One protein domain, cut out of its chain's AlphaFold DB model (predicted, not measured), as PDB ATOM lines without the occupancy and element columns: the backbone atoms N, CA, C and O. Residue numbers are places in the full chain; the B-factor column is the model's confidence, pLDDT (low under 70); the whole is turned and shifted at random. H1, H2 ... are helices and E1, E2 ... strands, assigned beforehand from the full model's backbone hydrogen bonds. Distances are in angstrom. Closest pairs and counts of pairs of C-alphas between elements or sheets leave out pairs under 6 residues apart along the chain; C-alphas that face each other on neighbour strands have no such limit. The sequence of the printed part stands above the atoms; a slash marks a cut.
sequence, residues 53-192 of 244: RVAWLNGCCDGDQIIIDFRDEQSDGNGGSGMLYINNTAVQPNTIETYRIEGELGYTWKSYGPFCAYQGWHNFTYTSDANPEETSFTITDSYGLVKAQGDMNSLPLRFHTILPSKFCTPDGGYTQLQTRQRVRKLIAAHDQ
ATOM      1  N   ARG A  53     138.557  53.820 124.034       63.81
ATOM      2  CA  ARG A  53     137.131  53.489 124.130       63.81
ATOM      3  C   ARG A  53     136.804  52.750 125.430       63.81
ATOM      4  O   ARG A  53     137.374  51.695 125.716       63.81
ATOM      5  N   VAL A  54     135.839  53.278 126.182       67.81
ATOM      6  CA  VAL A  54     135.318  52.629 127.389       67.81
ATOM      7  C   VAL A  54     134.543  51.365 127.005       67.81
ATOM      8  O   VAL A  54     133.804  51.342 126.018       67.81
ATOM      9  N   ALA A  55     134.712  50.291 127.776       70.25
ATOM     10  CA  ALA A  55     133.914  49.084 127.608       70.25
ATOM     11  C   ALA A  55     132.461  49.347 128.031       70.25
ATOM     12  O   ALA A  55     132.209  49.907 129.098       70.25
ATOM     13  N   TRP A  56     131.500  48.900 127.218       75.81
ATOM     14  CA  TRP A  56     130.096  48.900 127.619       75.81
ATOM     15  C   TRP A  56     129.921  48.092 128.907       75.81
ATOM     16  O   TRP A  56     130.382  46.953 129.006       75.81
ATOM     17  N   LEU A  57     129.255  48.682 129.893       68.19
ATOM     18  CA  LEU A  57     128.976  48.015 131.153       68.19
ATOM     19  C   LEU A  57     127.745  47.130 130.976       68.19
ATOM     20  O   LEU A  57     126.671  47.604 130.609       68.19
ATOM     21  N   ASN A  58     127.874  45.840 131.278       69.25
ATOM     22  CA  ASN A  58     126.715  44.955 131.333       69.25
ATOM     23  C   ASN A  58     125.795  45.416 132.470       69.25
ATOM     24  O   ASN A  58     126.200  45.426 133.630       69.25
ATOM     25  N   GLY A  59     124.565  45.801 132.145       69.81
ATOM     26  CA  GLY A  59     123.615  46.282 133.139       69.81
ATOM     27  C   GLY A  59     122.351  46.846 132.515       69.81
ATOM     28  O   GLY A  59     122.296  47.116 131.313       69.81
ATOM     29  N   CYS A  60     121.333  47.014 133.356       75.25
ATOM     30  CA  CYS A  60     120.076  47.611 132.954       75.25
ATOM     31  C   CYS A  60     119.967  49.082 133.329       75.25
ATOM     32  O   CYS A  60     120.356  49.473 134.422       75.25
ATOM     33  N   CYS A  61     119.381  49.861 132.422       76.81
ATOM     34  CA  CYS A  61     118.949  51.232 132.662       76.81
ATOM     35  C   CYS A  61     117.478  51.339 132.258       76.81
ATOM     36  O   CYS A  61     117.057  50.667 131.310       76.81
ATOM     37  N   ASP A  62     116.729  52.234 132.901       79.19
ATOM     38  CA  ASP A  62     115.342  52.573 132.555       79.19
ATOM     39  C   ASP A  62     115.268  53.443 131.282       79.19
ATOM     40  O   ASP A  62     114.610  54.475 131.244       79.19
ATOM     41  N   GLY A  63     115.999  53.044 130.237       82.88
ATOM     42  CA  GLY A  63     116.189  53.726 128.961       82.88
ATOM     43  C   GLY A  63     117.254  53.017 128.126       82.88
ATOM     44  O   GLY A  63     117.130  51.825 127.833       82.88
ATOM     45  N   ASP A  64     118.318  53.733 127.768       88.69
ATOM     46  CA  ASP A  64     119.497  53.163 127.111       88.69
ATOM     47  C   ASP A  64     120.791  53.558 127.839       88.69
ATOM     48  O   ASP A  64     120.796  54.492 128.637       88.69
ATOM     49  N   GLN A  65     121.885  52.846 127.585       87.69
ATOM     50  CA  GLN A  65     123.218  53.343 127.912       87.69
ATOM     51  C   GLN A  65     123.740  54.168 126.745       87.69
ATOM     52  O   GLN A  65     123.555  53.775 125.595       87.69
ATOM     53  N   ILE A  66     124.429  55.264 127.042       88.44
ATOM     54  CA  ILE A  66     125.069  56.102 126.031       88.44
ATOM     55  C   ILE A  66     126.557  56.277 126.305       88.44
ATOM     56  O   ILE A  66     126.987  56.327 127.457       88.44
ATOM     57  N   ILE A  67     127.330  56.396 125.234       88.25
ATOM     58  CA  ILE A  67     128.726  56.831 125.246       88.25
ATOM     59  C   ILE A  67     128.809  58.127 124.456       88.25
ATOM     60  O   ILE A  67     128.138  58.286 123.433       88.25
ATOM     61  N   ILE A  68     129.631  59.043 124.949       86.50
ATOM     62  CA  ILE A  68     129.889  60.320 124.298       86.50
ATOM     63  C   ILE A  68     131.355  60.364 123.922       86.50
ATOM     64  O   ILE A  68     132.234  60.247 124.771       86.50
ATOM     65  N   ASP A  69     131.589  60.548 122.641       84.38
ATOM     66  CA  ASP A  69     132.899  60.589 122.034       84.38
ATOM     67  C   ASP A  69     133.213  62.027 121.644       84.38
ATOM     68  O   ASP A  69     132.470  62.611 120.864       84.38
ATOM     69  N   PHE A  70     134.297  62.590 122.169       82.25
ATOM     70  CA  PHE A  70     134.814  63.905 121.806       82.25
ATOM     71  C   PHE A  70     136.027  63.770 120.895       82.25
ATOM     72  O   PHE A  70     136.877  62.897 121.086       82.25
ATOM     73  N   ARG A  71     136.117  64.672 119.921       82.94
ATOM     74  CA  ARG A  71     137.288  64.900 119.084       82.94
ATOM     75  C   ARG A  71     137.641  66.375 119.167       82.94
ATOM     76  O   ARG A  71     136.793  67.198 118.852       82.94
ATOM     77  N   ASP A  72     138.873  66.665 119.534       82.12
ATOM     78  CA  ASP A  72     139.406  68.018 119.659       82.12
ATOM     79  C   ASP A  72     140.751  68.057 118.921       82.12
ATOM     80  O   ASP A  72     141.556  67.132 119.060       82.12
ATOM     81  N   GLU A  73     140.971  69.047 118.056       82.00
ATOM     82  CA  GLU A  73     142.223  69.164 117.297       82.00
ATOM     83  C   GLU A  73     143.366  69.761 118.129       82.00
ATOM     84  O   GLU A  73     144.528  69.578 117.754       82.00
ATOM     85  N   GLN A  74     143.053  70.345 119.295       79.50
ATOM     86  CA  GLN A  74     144.008  70.809 120.305       79.50
ATOM     87  C   GLN A  74     145.008  71.842 119.749       79.50
ATOM     88  O   GLN A  74     146.157  71.928 120.194       79.50
ATOM     89  N   SER A  75     144.599  72.600 118.729       78.81
ATOM     90  CA  SER A  75     145.450  73.552 118.012       78.81
ATOM     91  C   SER A  75     145.688  74.842 118.797       78.81
ATOM     92  O   SER A  75     146.689  75.528 118.569       78.81
ATOM     93  N   ASP A  76     144.813  75.150 119.753       79.06
ATOM     94  CA  ASP A  76     144.885  76.345 120.592       79.06
ATOM     95  C   ASP A  76     145.636  76.140 121.926       79.06
ATOM     96  O   ASP A  76     145.932  77.105 122.635       79.06
ATOM     97  N   GLY A  77     145.999  74.892 122.243       79.00
ATOM     98  CA  GLY A  77     146.753  74.523 123.439       79.00
ATOM     99  C   GLY A  77     145.936  74.404 124.731       79.00
ATOM    100  O   GLY A  77     146.550  74.341 125.803       79.00
ATOM    101  N   ASN A  78     144.601  74.360 124.676       81.81
ATOM    102  CA  ASN A  78     143.776  73.920 125.806       81.81
ATOM    103  C   ASN A  78     143.622  72.388 125.812       81.81
ATOM    104  O   ASN A  78     143.925  71.709 124.840       81.81
ATOM    105  N   GLY A  79     143.175  71.824 126.936       75.12
ATOM    106  CA  GLY A  79     142.923  70.382 127.028       75.12
ATOM    107  C   GLY A  79     141.487  69.973 126.695       75.12
ATOM    108  O   GLY A  79     141.214  68.776 126.662       75.12
ATOM    109  N   GLY A  80     140.570  70.933 126.554       79.31
ATOM    110  CA  GLY A  80     139.130  70.687 126.473       79.31
ATOM    111  C   GLY A  80     138.522  70.156 127.777       79.31
ATOM    112  O   GLY A  80     137.755  69.195 127.796       79.31
ATOM    113  N   SER A  81     138.899  70.736 128.918       84.06
ATOM    114  CA  SER A  81     138.293  70.420 130.215       84.06
ATOM    115  C   SER A  81     136.971  71.163 130.400       84.06
ATOM    116  O   SER A  81     136.815  72.321 130.013       84.06
ATOM    117  N   GLY A  82     135.979  70.522 131.012       84.94
ATOM    118  CA  GLY A  82     134.665  71.139 131.138       84.94
ATOM    119  C   GLY A  82     133.649  70.357 131.952       84.94
ATOM    120  O   GLY A  82     133.925  69.296 132.511       84.94
ATOM    121  N   MET A  83     132.439  70.903 131.999       85.06
ATOM    122  CA  MET A  83     131.283  70.305 132.649       85.06
ATOM    123  C   MET A  83     130.239  69.937 131.606       85.06
ATOM    124  O   MET A  83     129.733  70.791 130.874       85.06
ATOM    125  N   LEU A  84     129.922  68.649 131.557       82.81
ATOM    126  CA  LEU A  84     128.872  68.082 130.736       82.81
ATOM    127  C   LEU A  84     127.588  67.930 131.552       82.81
ATOM    128  O   LEU A  84     127.618  67.421 132.671       82.81
ATOM    129  N   TYR A  85     126.463  68.291 130.942       85.00
ATOM    130  CA  TYR A  85     125.132  68.186 131.519       85.00
ATOM    131  C   TYR A  85     124.218  67.372 130.603       85.00
ATOM    132  O   TYR A  85     124.074  67.687 129.419       85.00
ATOM    133  N   ILE A  86     123.568  66.354 131.168       82.94
ATOM    134  CA  ILE A  86     122.532  65.558 130.504       82.94
ATOM    135  C   ILE A  86     121.263  65.658 131.344       82.94
ATOM    136  O   ILE A  86     121.199  65.139 132.455       82.94
ATOM    137  N   ASN A  87     120.255  66.358 130.829       82.12
ATOM    138  CA  ASN A  87     119.000  66.592 131.543       82.12
ATOM    139  C   ASN A  87     117.871  65.760 130.929       82.12
ATOM    140  O   ASN A  87     117.492  66.016 129.783       82.12
ATOM    141  N   ASN A  88     117.321  64.803 131.683       74.94
ATOM    142  CA  ASN A  88     116.157  64.032 131.248       74.94
ATOM    143  C   ASN A  88     114.862  64.828 131.461       74.94
ATOM    144  O   ASN A  88     114.559  65.273 132.567       74.94
ATOM    145  N   THR A  89     114.048  64.959 130.415       67.25
ATOM    146  CA  THR A  89     112.813  65.755 130.482       67.25
ATOM    147  C   THR A  89     111.547  64.928 130.739       67.25
ATOM    148  O   THR A  89     110.466  65.508 130.756       67.25
ATOM    149  N   ALA A  90     111.630  63.597 130.869       57.97
ATOM    150  CA  ALA A  90     110.469  62.702 130.794       57.97
ATOM    151  C   ALA A  90     110.210  61.846 132.048       57.97
ATOM    152  O   ALA A  90     109.073  61.794 132.509       57.97
ATOM    153  N   VAL A  91     111.217  61.148 132.588       55.09
ATOM    154  CA  VAL A  91     111.016  60.138 133.657       55.09
ATOM    155  C   VAL A  91     111.117  60.759 135.047       55.09
ATOM    156  O   VAL A  91     110.382  60.383 135.958       55.09
ATOM    157  N   GLN A  92     111.980  61.755 135.192       55.41
ATOM    158  CA  GLN A  92     112.097  62.598 136.373       55.41
ATOM    159  C   GLN A  92     112.488  63.994 135.881       55.41
ATOM    160  O   GLN A  92     113.671  64.264 135.684       55.41
ATOM    161  N   PRO A  93     111.519  64.877 135.584       53.94
ATOM    162  CA  PRO A  93     111.852  66.229 135.165       53.94
ATOM    163  C   PRO A  93     112.795  66.853 136.202       53.94
ATOM    164  O   PRO A  93     112.471  66.891 137.390       53.94
ATOM    165  N   ASN A  94     113.948  67.337 135.729       56.38
ATOM    166  CA  ASN A  94     115.037  67.950 136.502       56.38
ATOM    167  C   ASN A  94     116.090  67.007 137.115       56.38
ATOM    168  O   ASN A  94     116.893  67.480 137.923       56.38
ATOM    169  N   THR A  95     116.176  65.727 136.730       63.53
ATOM    170  CA  THR A  95     117.420  64.970 136.975       63.53
ATOM    171  C   THR A  95     118.463  65.409 135.953       63.53
ATOM    172  O   THR A  95     118.431  65.018 134.783       63.53
ATOM    173  N   ILE A  96     119.355  66.291 136.400       67.31
ATOM    174  CA  ILE A  96     120.518  66.733 135.637       67.31
ATOM    175  C   ILE A  96     121.691  65.859 136.059       67.31
ATOM    176  O   ILE A  96     122.260  66.036 137.135       67.31
ATOM    177  N   GLU A  97     122.068  64.936 135.188       75.12
ATOM    178  CA  GLU A  97     123.327  64.226 135.325       75.12
ATOM    179  C   GLU A  97     124.459  65.176 134.936       75.12
ATOM    180  O   GLU A  97     124.433  65.797 133.869       75.12
ATOM    181  N   THR A  98     125.433  65.330 135.831       77.88
ATOM    182  CA  THR A  98     126.560  66.246 135.648       77.88
ATOM    183  C   THR A  98     127.857  65.454 135.665       77.88
ATOM    184  O   THR A  98     128.180  64.805 136.659       77.88
ATOM    185  N   TYR A  99     128.624  65.543 134.583       76.88
ATOM    186  CA  TYR A  99     129.893  64.845 134.439       76.88
ATOM    187  C   TYR A  99     131.012  65.851 134.232       76.88
ATOM    188  O   TYR A  99     130.951  66.699 133.342       76.88
ATOM    189  N   ARG A 100     132.057  65.750 135.053       78.75
ATOM    190  CA  ARG A 100     133.286  66.492 134.804       78.75
ATOM    191  C   ARG A 100     134.072  65.776 133.718       78.75
ATOM    192  O   ARG A 100     134.438  64.611 133.869       78.75
ATOM    193  N   ILE A 101     134.313  66.490 132.633       77.12
ATOM    194  CA  ILE A 101     135.182  66.064 131.555       77.12
ATOM    195  C   ILE A 101     136.557  66.659 131.834       77.12
ATOM    196  O   ILE A 101     136.746  67.869 131.763       77.12
ATOM    197  N   GLU A 102     137.512  65.801 132.182       75.31
ATOM    198  CA  GLU A 102     138.917  66.201 132.237       75.31
ATOM    199  C   GLU A 102     139.491  66.103 130.825       75.31
ATOM    200  O   GLU A 102     139.540  65.016 130.229       75.31
ATOM    201  N   GLY A 103     139.893  67.252 130.303       71.69
ATOM    202  CA  GLY A 103     140.646  67.375 129.073       71.69
ATOM    203  C   GLY A 103     142.058  66.805 129.207       71.69
ATOM    204  O   GLY A 103     142.558  66.632 130.321       71.69
ATOM    205  N   GLU A 104     142.708  66.476 128.094       73.06
ATOM    206  CA  GLU A 104     144.082  65.966 128.116       73.06
ATOM    207  C   GLU A 104     144.841  66.336 126.842       73.06
ATOM    208  O   GLU A 104     144.476  65.914 125.746       73.06
ATOM    209  N   LEU A 105     145.940  67.073 127.016       75.00
ATOM    210  CA  LEU A 105     146.795  67.500 125.913       75.00
ATOM    211  C   LEU A 105     147.430  66.309 125.190       75.00
ATOM    212  O   LEU A 105     147.904  65.355 125.809       75.00
ATOM    213  N   GLY A 106     147.510  66.415 123.864       72.81
ATOM    214  CA  GLY A 106     148.160  65.420 123.007       72.81
ATOM    215  C   GLY A 106     147.259  64.259 122.578       72.81
ATOM    216  O   GLY A 106     147.731  63.362 121.876       72.81
ATOM    217  N   TYR A 107     145.973  64.286 122.937       69.06
ATOM    218  CA  TYR A 107     144.976  63.344 122.439       69.06
ATOM    219  C   TYR A 107     143.940  64.069 121.599       69.06
ATOM    220  O   TYR A 107     143.221  64.927 122.089       69.06
ATOM    221  N   THR A 108     143.785  63.642 120.348       74.50
ATOM    222  CA  THR A 108     142.754  64.209 119.475       74.50
ATOM    223  C   THR A 108     141.363  63.639 119.746       74.50
ATOM    224  O   THR A 108     140.413  63.981 119.050       74.50
ATOM    225  N   TRP A 109     141.240  62.648 120.640       77.69
ATOM    226  CA  TRP A 109     140.017  61.863 120.778       77.69
ATOM    227  C   TRP A 109     139.844  61.209 122.157       77.69
ATOM    228  O   TRP A 109     140.788  60.598 122.669       77.69
ATOM    229  N   LYS A 110     138.626  61.258 122.722       78.56
ATOM    230  CA  LYS A 110     138.298  60.702 124.049       78.56
ATOM    231  C   LYS A 110     136.834  60.254 124.171       78.56
ATOM    232  O   LYS A 110     135.943  60.927 123.671       78.56
ATOM    233  N   SER A 111     136.583  59.151 124.883       82.19
ATOM    234  CA  SER A 111     135.230  58.670 125.220       82.19
ATOM    235  C   SER A 111     134.881  58.915 126.685       82.19
ATOM    236  O   SER A 111     135.712  58.696 127.568       82.19
ATOM    237  N   TYR A 112     133.615  59.228 126.951       81.44
ATOM    238  CA  TYR A 112     133.020  59.323 128.284       81.44
ATOM    239  C   TYR A 112     131.795  58.411 128.400       81.44
ATOM    240  O   TYR A 112     131.055  58.208 127.433       81.44
ATOM    241  N   GLY A 113     131.570  57.879 129.602       80.81
ATOM    242  CA  GLY A 113     130.480  56.950 129.907       80.81
ATOM    243  C   GLY A 113     130.987  55.534 130.202       80.81
ATOM    244  O   GLY A 113     132.145  55.388 130.591       80.81
ATOM    245  N   PRO A 114     130.147  54.494 130.037       84.62
ATOM    246  CA  PRO A 114     128.744  54.566 129.624       84.62
ATOM    247  C   PRO A 114     127.842  55.171 130.712       84.62
ATOM    248  O   PRO A 114     127.975  54.847 131.891       84.62
ATOM    249  N   PHE A 115     126.901  56.022 130.306       83.69
ATOM    250  CA  PHE A 115     125.929  56.673 131.190       83.69
ATOM    251  C   PHE A 115     124.533  56.084 130.989       83.69
ATOM    252  O   PHE A 115     124.134  55.826 129.853       83.69
ATOM    253  N   CYS A 116     123.771  55.884 132.067       82.88
ATOM    254  CA  CYS A 116     122.360  55.512 131.947       82.88
ATOM    255  C   CYS A 116     121.532  56.737 131.540       82.88
ATOM    256  O   CYS A 116     121.409  57.692 132.298       82.88
ATOM    257  N   ALA A 117     120.915  56.680 130.365       85.19
ATOM    258  CA  ALA A 117     120.008  57.694 129.855       85.19
ATOM    259  C   ALA A 117     118.572  57.156 129.877       85.19
ATOM    260  O   ALA A 117     118.172  56.396 128.988       85.19
ATOM    261  N   TYR A 118     117.799  57.564 130.889       85.00
ATOM    262  CA  TYR A 118     116.386  57.203 131.059       85.00
ATOM    263  C   TYR A 118     115.562  57.439 129.790       85.00
ATOM    264  O   TYR A 118     115.827  58.377 129.051       85.00
ATOM    265  N   GLN A 119     114.547  56.620 129.539       86.12
ATOM    266  CA  GLN A 119     113.670  56.760 128.384       86.12
ATOM    267  C   GLN A 119     113.089  58.179 128.310       86.12
ATOM    268  O   GLN A 119     112.628  58.721 129.310       86.12
ATOM    269  N   GLY A 120     113.077  58.767 127.118       85.62
ATOM    270  CA  GLY A 120     112.550  60.104 126.881       85.62
ATOM    271  C   GLY A 120     113.536  61.024 126.178       85.62
ATOM    272  O   GLY A 120     114.591  60.596 125.707       85.62
ATOM    273  N   TRP A 121     113.162  62.298 126.111       86.00
ATOM    274  CA  TRP A 121     114.001  63.363 125.577       86.00
ATOM    275  C   TRP A 121     115.041  63.812 126.606       86.00
ATOM    276  O   TRP A 121     114.749  63.943 127.796       86.00
ATOM    277  N   HIS A 122     116.243  64.088 126.115       84.75
ATOM    278  CA  HIS A 122     117.375  64.594 126.877       84.75
ATOM    279  C   HIS A 122     117.874  65.881 126.252       84.75
ATOM    280  O   HIS A 122     117.950  65.960 125.027       84.75
ATOM    281  N   ASN A 123     118.254  66.849 127.080       85.19
ATOM    282  CA  ASN A 123     119.021  68.012 126.643       85.19
ATOM    283  C   ASN A 123     120.487  67.800 127.021       85.19
ATOM    284  O   ASN A 123     120.791  67.512 128.180       85.19
ATOM    285  N   PHE A 124     121.369  67.955 126.044       85.38
ATOM    286  CA  PHE A 124     122.807  67.811 126.186       85.38
ATOM    287  C   PHE A 124     123.468  69.175 126.018       85.38
ATOM    288  O   PHE A 124     123.330  69.818 124.974       85.38
ATOM    289  N   THR A 125     124.181  69.597 127.057       86.56
ATOM    290  CA  THR A 125     124.921  70.860 127.094       86.56
ATOM    291  C   THR A 125     126.312  70.583 127.625       86.56
ATOM    292  O   THR A 125     126.465  69.853 128.601       86.56
ATOM    293  N   TYR A 126     127.325  71.195 127.029       85.00
ATOM    294  CA  TYR A 126     128.699  71.064 127.478       85.00
ATOM    295  C   TYR A 126     129.355  72.440 127.527       85.00
ATOM    296  O   TYR A 126     129.325  73.186 126.552       85.00
ATOM    297  N   THR A 127     129.906  72.775 128.691       84.81
ATOM    298  CA  THR A 127     130.634  74.023 128.928       84.81
ATOM    299  C   THR A 127     132.094  73.672 129.153       84.81
ATOM    300  O   THR A 127     132.404  72.981 130.123       84.81
ATOM    301  N   SER A 128     132.989  74.137 128.286       83.31
ATOM    302  CA  SER A 128     134.413  73.796 128.319       83.31
ATOM    303  C   SER A 128     135.287  74.985 127.948       83.31
ATOM    304  O   SER A 128     134.793  75.962 127.387       83.31
ATOM    305  N   ASP A 129     136.570  74.896 128.293       83.38
ATOM    306  CA  ASP A 129     137.615  75.753 127.740       83.38
ATOM    307  C   ASP A 129     137.996  75.390 126.296       83.38
ATOM    308  O   ASP A 129     138.679  76.205 125.682       83.38
ATOM    309  N   ALA A 130     137.533  74.242 125.774       82.19
ATOM    310  CA  ALA A 130     137.758  73.765 124.408       82.19
ATOM    311  C   ALA A 130     137.330  74.792 123.353       82.19
ATOM    312  O   ALA A 130     136.261  75.408 123.473       82.19
ATOM    313  N   ASN A 131     138.103  74.927 122.274       83.56
ATOM    314  CA  ASN A 131     137.724  75.813 121.181       83.56
ATOM    315  C   ASN A 131     136.550  75.218 120.380       83.56
ATOM    316  O   ASN A 131     136.628  74.079 119.898       83.56
ATOM    317  N   PRO A 132     135.453  75.985 120.209       82.12
ATOM    318  CA  PRO A 132     134.259  75.479 119.560       82.12
ATOM    319  C   PRO A 132     134.425  75.001 118.118       82.12
ATOM    320  O   PRO A 132     133.652  74.149 117.683       82.12
ATOM    321  N   GLU A 133     135.388  75.555 117.378       80.88
ATOM    322  CA  GLU A 133     135.597  75.250 115.957       80.88
ATOM    323  C   GLU A 133     136.359  73.938 115.730       80.88
ATOM    324  O   GLU A 133     136.189  73.302 114.692       80.88
ATOM    325  N   GLU A 134     137.169  73.508 116.700       81.06
ATOM    326  CA  GLU A 134     137.963  72.275 116.606       81.06
ATOM    327  C   GLU A 134     137.390  71.111 117.418       81.06
ATOM    328  O   GLU A 134     137.775  69.956 117.217       81.06
ATOM    329  N   THR A 135     136.438  71.397 118.309       82.44
ATOM    330  CA  THR A 135     135.822  70.388 119.166       82.44
ATOM    331  C   THR A 135     134.498  69.903 118.595       82.44
ATOM    332  O   THR A 135     133.519  70.642 118.476       82.44
ATOM    333  N   SER A 136     134.446  68.607 118.311       83.88
ATOM    334  CA  SER A 136     133.250  67.886 117.886       83.88
ATOM    335  C   SER A 136     132.936  66.730 118.822       83.88
ATOM    336  O   SER A 136     133.811  66.203 119.509       83.88
ATOM    337  N   PHE A 137     131.673  66.322 118.853       83.94
ATOM    338  CA  PHE A 137     131.221  65.196 119.653       83.94
ATOM    339  C   PHE A 137     130.295  64.267 118.865       83.94
ATOM    340  O   PHE A 137     129.688  64.621 117.851       83.94
ATOM    341  N   THR A 138     130.147  63.048 119.368       86.25
ATOM    342  CA  THR A 138     129.162  62.069 118.909       86.25
ATOM    343  C   THR A 138     128.606  61.313 120.109       86.25
ATOM    344  O   THR A 138     129.354  60.795 120.930       86.25
ATOM    345  N   ILE A 139     127.283  61.230 120.210       87.44
ATOM    346  CA  ILE A 139     126.571  60.463 121.231       87.44
ATOM    347  C   ILE A 139     126.063  59.180 120.582       87.44
ATOM    348  O   ILE A 139     125.312  59.234 119.607       87.44
ATOM    349  N   THR A 140     126.436  58.030 121.135       88.62
ATOM    350  CA  THR A 140     125.981  56.714 120.665       88.62
ATOM    351  C   THR A 140     125.267  55.951 121.767       88.62
ATOM    352  O   THR A 140     125.674  56.029 122.923       88.62
ATOM    353  N   ASP A 141     124.205  55.218 121.430       89.88
ATOM    354  CA  ASP A 141     123.537  54.321 122.382       89.88
ATOM    355  C   ASP A 141     124.145  52.907 122.403       89.88
ATOM    356  O   ASP A 141     125.043  52.583 121.621       89.88
ATOM    357  N   SER A 142     123.650  52.037 123.289       88.06
ATOM    358  CA  SER A 142     124.181  50.677 123.455       88.06
ATOM    359  C   SER A 142     124.001  49.773 122.232       88.06
ATOM    360  O   SER A 142     124.709  48.769 122.099       88.06
ATOM    361  N   TYR A 143     123.081  50.106 121.320       88.19
ATOM    362  CA  TYR A 143     122.929  49.421 120.033       88.19
ATOM    363  C   TYR A 143     123.920  49.935 118.991       88.19
ATOM    364  O   TYR A 143     124.090  49.295 117.954       88.19
ATOM    365  N   GLY A 144     124.619  51.027 119.297       84.88
ATOM    366  CA  GLY A 144     125.469  51.736 118.367       84.88
ATOM    367  C   GLY A 144     124.652  52.595 117.414       84.88
ATOM    368  O   GLY A 144     125.043  52.714 116.264       84.88
ATOM    369  N   LEU A 145     123.514  53.150 117.833       86.25
ATOM    370  CA  LEU A 145     122.836  54.203 117.076       86.25
ATOM    371  C   LEU A 145     123.462  55.550 117.401       86.25
ATOM    372  O   LEU A 145     123.602  55.882 118.581       86.25
ATOM    373  N   VAL A 146     123.775  56.351 116.381       86.38
ATOM    374  CA  VAL A 146     124.105  57.759 116.613       86.38
ATOM    375  C   VAL A 146     122.837  58.504 117.028       86.38
ATOM    376  O   VAL A 146     121.839  58.552 116.305       86.38
ATOM    377  N   LYS A 147     122.880  59.063 118.235       86.69
ATOM    378  CA  LYS A 147     121.781  59.801 118.863       86.69
ATOM    379  C   LYS A 147     121.872  61.295 118.619       86.69
ATOM    380  O   LYS A 147     120.831  61.935 118.562       86.69
ATOM    381  N   ALA A 148     123.097  61.799 118.531       83.81
ATOM    382  CA  ALA A 148     123.431  63.171 118.198       83.81
ATOM    383  C   ALA A 148     124.903  63.250 117.791       83.81
ATOM    384  O   ALA A 148     125.727  62.479 118.278       83.81
ATOM    385  N   GLN A 149     125.239  64.205 116.935       82.38
ATOM    386  CA  GLN A 149     126.613  64.587 116.620       82.38
ATOM    387  C   GLN A 149     126.624  66.071 116.274       82.38
ATOM    388  O   GLN A 149     125.605  66.601 115.825       82.38
ATOM    389  N   GLY A 150     127.759  66.722 116.469       80.56
ATOM    390  CA  GLY A 150     127.911  68.136 116.168       80.56
ATOM    391  C   GLY A 150     129.242  68.671 116.660       80.56
ATOM    392  O   GLY A 150     130.076  67.926 117.173       80.56
ATOM    393  N   ASP A 151     129.420  69.968 116.486       84.38
ATOM    394  CA  ASP A 151     130.474  70.752 117.118       84.38
ATOM    395  C   ASP A 151     129.943  71.441 118.380       84.38
ATOM    396  O   ASP A 151     128.750  71.396 118.691       84.38
ATOM    397  N   MET A 152     130.813  72.116 119.118       82.12
ATOM    398  CA  MET A 152     130.396  72.885 120.295       82.12
ATOM    399  C   MET A 152     129.373  73.985 119.978       82.12
ATOM    400  O   MET A 152     128.561  74.320 120.840       82.12
ATOM    401  N   ASN A 153     129.372  74.526 118.754       83.75
ATOM    402  CA  ASN A 153     128.395  75.527 118.308       83.75
ATOM    403  C   ASN A 153     126.987  74.940 118.129       83.75
ATOM    404  O   ASN A 153     125.998  75.671 118.136       83.75
ATOM    405  N   SER A 154     126.885  73.617 118.007       79.88
ATOM    406  CA  SER A 154     125.628  72.880 117.891       79.88
ATOM    407  C   SER A 154     124.915  72.686 119.240       79.88
ATOM    408  O   SER A 154     123.832  72.097 119.285       79.88
ATOM    409  N   LEU A 155     125.509  73.142 120.349       80.69
ATOM    410  CA  LEU A 155     124.953  73.018 121.697       80.69
ATOM    411  C   LEU A 155     124.056  74.215 122.073       80.69
ATOM    412  O   LEU A 155     124.336  75.346 121.682       80.69
ATOM    413  N   PRO A 156     123.010  74.011 122.900       84.25
ATOM    414  CA  PRO A 156     122.543  72.728 123.426       84.25
ATOM    415  C   PRO A 156     121.841  71.910 122.342       84.25
ATOM    416  O   PRO A 156     121.214  72.480 121.461       84.25
ATOM    417  N   LEU A 157     121.859  70.585 122.441       81.94
ATOM    418  CA  LEU A 157     121.127  69.705 121.521       81.94
ATOM    419  C   LEU A 157     120.201  68.763 122.273       81.94
ATOM    420  O   LEU A 157     120.340  68.564 123.483       81.94
ATOM    421  N   ARG A 158     119.267  68.151 121.546       84.25
ATOM    422  CA  ARG A 158     118.306  67.208 122.117       84.25
ATOM    423  C   ARG A 158     118.443  65.838 121.478       84.25
ATOM    424  O   ARG A 158     118.669  65.739 120.284       84.25
ATOM    425  N   PHE A 159     118.282  64.775 122.254       85.94
ATOM    426  CA  PHE A 159     118.189  63.416 121.718       85.94
ATOM    427  C   PHE A 159     117.194  62.587 122.526       85.94
ATOM    428  O   PHE A 159     116.875  62.927 123.663       85.94
ATOM    429  N   HIS A 160     116.690  61.496 121.949       86.25
ATOM    430  CA  HIS A 160     115.686  60.646 122.591       86.25
ATOM    431  C   HIS A 160     116.210  59.230 122.833       86.25
ATOM    432  O   HIS A 160     116.719  58.602 121.905       86.25
ATOM    433  N   THR A 161     116.035  58.671 124.030       88.38
ATOM    434  CA  THR A 161     116.320  57.250 124.307       88.38
ATOM    435  C   THR A 161     115.039  56.480 124.613       88.38
ATOM    436  O   THR A 161     114.040  57.036 125.060       88.38
ATOM    437  N   ILE A 162     115.038  55.178 124.337       87.25
ATOM    438  CA  ILE A 162     113.911  54.281 124.637       87.25
ATOM    439  C   ILE A 162     114.426  52.997 125.264       87.25
ATOM    440  O   ILE A 162     115.565  52.604 125.020       87.25
ATOM    441  N   LEU A 163     113.570  52.307 126.005       86.81
ATOM    442  CA  LEU A 163     113.820  50.935 126.429       86.81
ATOM    443  C   LEU A 163     113.657  49.932 125.263       86.81
ATOM    444  O   LEU A 163     112.992  50.235 124.272       86.81
ATOM    445  N   PRO A 164     114.224  48.717 125.373       84.81
ATOM    446  CA  PRO A 164     115.266  48.320 126.322       84.81
ATOM    447  C   PRO A 164     116.672  48.712 125.826       84.81
ATOM    448  O   PRO A 164     116.896  48.812 124.615       84.81
ATOM    449  N   SER A 165     117.634  48.849 126.744       86.44
ATOM    450  CA  SER A 165     119.079  48.800 126.437       86.44
ATOM    451  C   SER A 165     119.466  47.437 125.837       86.44
ATOM    452  O   SER A 165     118.821  46.425 126.124       86.44
ATOM    453  N   LYS A 166     120.527  47.376 125.024       86.00
ATOM    454  CA  LYS A 166     121.039  46.137 124.404       86.00
ATOM    455  C   LYS A 166     121.410  45.080 125.437       86.00
ATOM    456  O   LYS A 166     121.245  43.886 125.185       86.00
ATOM    457  N   PHE A 167     121.893  45.524 126.595       83.56
ATOM    458  CA  PHE A 167     122.345  44.657 127.684       83.56
ATOM    459  C   PHE A 167     121.223  44.299 128.664       83.56
ATOM    460  O   PHE A 167     121.408  43.440 129.524       83.56
ATOM    461  N   CYS A 168     120.042  44.904 128.516       79.88
ATOM    462  CA  CYS A 168     118.892  44.584 129.343       79.88
ATOM    463  C   CYS A 168     118.168  43.361 128.827       79.88
ATOM    464  O   CYS A 168     117.512  43.459 127.801       79.88
ATOM    465  N   THR A 169     118.168  42.257 129.568       81.69
ATOM    466  CA  THR A 169     117.156  41.204 129.404       81.69
ATOM    467  C   THR A 169     116.467  41.016 130.752       81.69
ATOM    468  O   THR A 169     117.101  40.483 131.657       81.69
ATOM    469  N   PRO A 170     115.227  41.506 130.932       77.31
ATOM    470  CA  PRO A 170     114.541  41.405 132.213       77.31
ATOM    471  C   PRO A 170     114.200  39.948 132.541       77.31
ATOM    472  O   PRO A 170     113.921  39.143 131.643       77.31
ATOM    473  N   ASP A 171     114.172  39.630 133.833       74.00
ATOM    474  CA  ASP A 171     113.691  38.342 134.326       74.00
ATOM    475  C   ASP A 171     112.213  38.179 133.939       74.00
ATOM    476  O   ASP A 171     111.359  38.975 134.322       74.00
ATOM    477  N   GLY A 172     111.912  37.168 133.119       81.19
ATOM    478  CA  GLY A 172     110.586  36.975 132.511       81.19
ATOM    479  C   GLY A 172     110.478  37.395 131.040       81.19
ATOM    480  O   GLY A 172     109.457  37.126 130.409       81.19
ATOM    481  N   GLY A 173     111.541  37.961 130.461       84.94
ATOM    482  CA  GLY A 173     111.604  38.339 129.049       84.94
ATOM    483  C   GLY A 173     110.926  39.676 128.742       84.94
ATOM    484  O   GLY A 173     110.334  40.325 129.600       84.94
ATOM    485  N   TYR A 174     111.051  40.129 127.494       87.19
ATOM    486  CA  TYR A 174     110.492  41.415 127.086       87.19
ATOM    487  C   TYR A 174     108.978  41.371 126.926       87.19
ATOM    488  O   TYR A 174     108.411  40.406 126.413       87.19
ATOM    489  N   THR A 175     108.336  42.500 127.224       89.56
ATOM    490  CA  THR A 175     106.972  42.745 126.752       89.56
ATOM    491  C   THR A 175     106.932  42.798 125.219       89.56
ATOM    492  O   THR A 175     107.951  42.986 124.541       89.56
ATOM    493  N   GLN A 176     105.737  42.675 124.634       88.19
ATOM    494  CA  GLN A 176     105.577  42.780 123.181       88.19
ATOM    495  C   GLN A 176     106.041  44.150 122.654       88.19
ATOM    496  O   GLN A 176     106.692  44.214 121.614       88.19
ATOM    497  N   LEU A 177     105.758  45.234 123.385       86.81
ATOM    498  CA  LEU A 177     106.196  46.584 123.022       86.81
ATOM    499  C   LEU A 177     107.725  46.706 123.045       86.81
ATOM    500  O   LEU A 177     108.311  47.165 122.067       86.81
ATOM    501  N   GLN A 178     108.374  46.231 124.110       87.62
ATOM    502  CA  GLN A 178     109.838  46.229 124.226       87.62
ATOM    503  C   GLN A 178     110.500  45.374 123.139       87.62
ATOM    504  O   GLN A 178     111.538  45.752 122.603       87.62
ATOM    505  N   THR A 179     109.881  44.251 122.766       89.25
ATOM    506  CA  THR A 179     110.351  43.414 121.653       89.25
ATOM    507  C   THR A 179     110.316  44.191 120.338       89.25
ATOM    508  O   THR A 179     111.318  44.222 119.624       89.25
ATOM    509  N   ARG A 180     109.204  44.880 120.036       88.12
ATOM    510  CA  ARG A 180     109.095  45.736 118.842       88.12
ATOM    511  C   ARG A 180     110.131  46.862 118.867       88.12
ATOM    512  O   ARG A 180     110.820  47.067 117.876       88.12
ATOM    513  N   GLN A 181     110.293  47.553 119.997       87.81
ATOM    514  CA  GLN A 181     111.283  48.626 120.151       87.81
ATOM    515  C   GLN A 181     112.718  48.128 119.944       87.81
ATOM    516  O   GLN A 181     113.481  48.760 119.216       87.81
ATOM    517  N   ARG A 182     113.073  46.965 120.503       88.88
ATOM    518  CA  ARG A 182     114.376  46.327 120.280       88.88
ATOM    519  C   ARG A 182     114.607  46.003 118.802       88.88
ATOM    520  O   ARG A 182     115.684  46.284 118.290       88.88
ATOM    521  N   VAL A 183     113.616  45.433 118.113       88.44
ATOM    522  CA  VAL A 183     113.716  45.144 116.670       88.44
ATOM    523  C   VAL A 183     113.907  46.432 115.870       88.44
ATOM    524  O   VAL A 183     114.814  46.496 115.044       88.44
ATOM    525  N   ARG A 184     113.130  47.483 116.166       87.06
ATOM    526  CA  ARG A 184     113.275  48.790 115.509       87.06
ATOM    527  C   ARG A 184     114.682  49.364 115.669       87.06
ATOM    528  O   ARG A 184     115.239  49.846 114.693       87.06
ATOM    529  N   LYS A 185     115.278  49.280 116.864       88.81
ATOM    530  CA  LYS A 185     116.658  49.739 117.086       88.81
ATOM    531  C   LYS A 185     117.685  48.955 116.283       88.81
ATOM    532  O   LYS A 185     118.627  49.549 115.784       88.81
ATOM    533  N   LEU A 186     117.522  47.637 116.169       88.88
ATOM    534  CA  LEU A 186     118.441  46.802 115.393       88.88
ATOM    535  C   LEU A 186     118.391  47.146 113.901       88.88
ATOM    536  O   LEU A 186     119.445  47.266 113.285       88.88
ATOM    537  N   ILE A 187     117.187  47.340 113.357       87.12
ATOM    538  CA  ILE A 187     116.990  47.796 111.972       87.12
ATOM    539  C   ILE A 187     117.606  49.186 111.801       87.12
ATOM    540  O   ILE A 187     118.459  49.385 110.947       87.12
ATOM    541  N   ALA A 188     117.273  50.123 112.689       85.94
ATOM    542  CA  ALA A 188     117.825  51.466 112.628       85.94
ATOM    543  C   ALA A 188     119.358  51.481 112.720       85.94
ATOM    544  O   ALA A 188     120.002  52.240 112.009       85.94
ATOM    545  N   ALA A 189     119.961  50.635 113.561       85.94
ATOM    546  CA  ALA A 189     121.412  50.570 113.709       85.94
ATOM    547  C   ALA A 189     122.093  50.045 112.442       85.94
ATOM    548  O   ALA A 189     123.212  50.460 112.138       85.94
ATOM    549  N   HIS A 190     121.417  49.152 111.719       85.38
ATOM    550  CA  HIS A 190     121.851  48.657 110.420       85.38
ATOM    551  C   HIS A 190     121.724  49.735 109.330       85.38
ATOM    552  O   HIS A 190     122.656  49.922 108.555       85.38
ATOM    553  N   ASP A 191     120.619  50.484 109.323       83.81
ATOM    554  CA  ASP A 191     120.263  51.403 108.234       83.81
ATOM    555  C   ASP A 191     120.709  52.860 108.452       83.81
ATOM    556  O   ASP A 191     120.569  53.681 107.552       83.81
ATOM    557  N   GLN A 192     121.265  53.217 109.617       81.25
ATOM    558  CA  GLN A 192     121.571  54.616 109.976       81.25
ATOM    559  C   GLN A 192     122.541  55.336 109.023       81.25
ATOM    560  O   GLN A 192     122.573  56.563 109.011       81.25
TER     561      GLN A 192
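What this domain is: This is residues 53 to 192 of the 244 residues of an uncharacterized protein of Chrysochromulina tobinii (UniProt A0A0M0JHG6). Two strongly twisted sheets of four strands stand face to face as a sandwich, E4 E1 E6 E7 over E3 E2 E5 E8, and one helix, H1, lies off one end. Both sheets, in those orders, are antiparallel throughout. The 140 printed residues include eight named strands, E1 to E8, then H1; the class is mixed, helices and strands. The whole is compact, radius of gyration of the C-alphas 15.8 A, but elongated, 53 by 31 by 24 A.

How they stand to each other: One sheet has edge strand E4, residues 109 to 118, beside E1, residues 63 to 71, at 162 degrees, with N 66 and O 115 2.9 A apart. E6, residues 136 to 141, follows, N 69 to O 138 2.8 A, and forms a hairpin with E7, residues 146 to 151, N 139 to O 148 2.8 A. In the other, E3, residues 95 to 101, and E2, residues 82 to 88, form a hairpin, N 84 to O 99 2.8 A. E5, residues 120 to 128, follows, N 85 to O 125 2.8 A, then E8, residues 157 to 161, N 122 to O 159 2.8 A. The facing parts are 9.6 A centre to centre, strands at 18 degrees. The closest C-alphas of E7 and E8, Lys 147 and Phe 159, are 5.8 A apart. H1, residues 176 to 191, is on neither sheet, and every O i to N i+4 pair in it is within hydrogen-bond range.

Where its parts are: E1 starts at C-alpha 63 (116.189, 53.726, 128.961) and spans 25.8 A; E4 spans 26.2 A, E5 25.8 A. H1 spans 22.7 A, ending at C-alpha 191 (120.263, 51.403, 108.234).

The domain as a whole: The farthest C-alphas, Asp 76 and Gly 172, are 53.6 A apart. The printed part has no cut; E8 to H1 is a long link. Residues 89 to 96 are among those with pLDDT under 70.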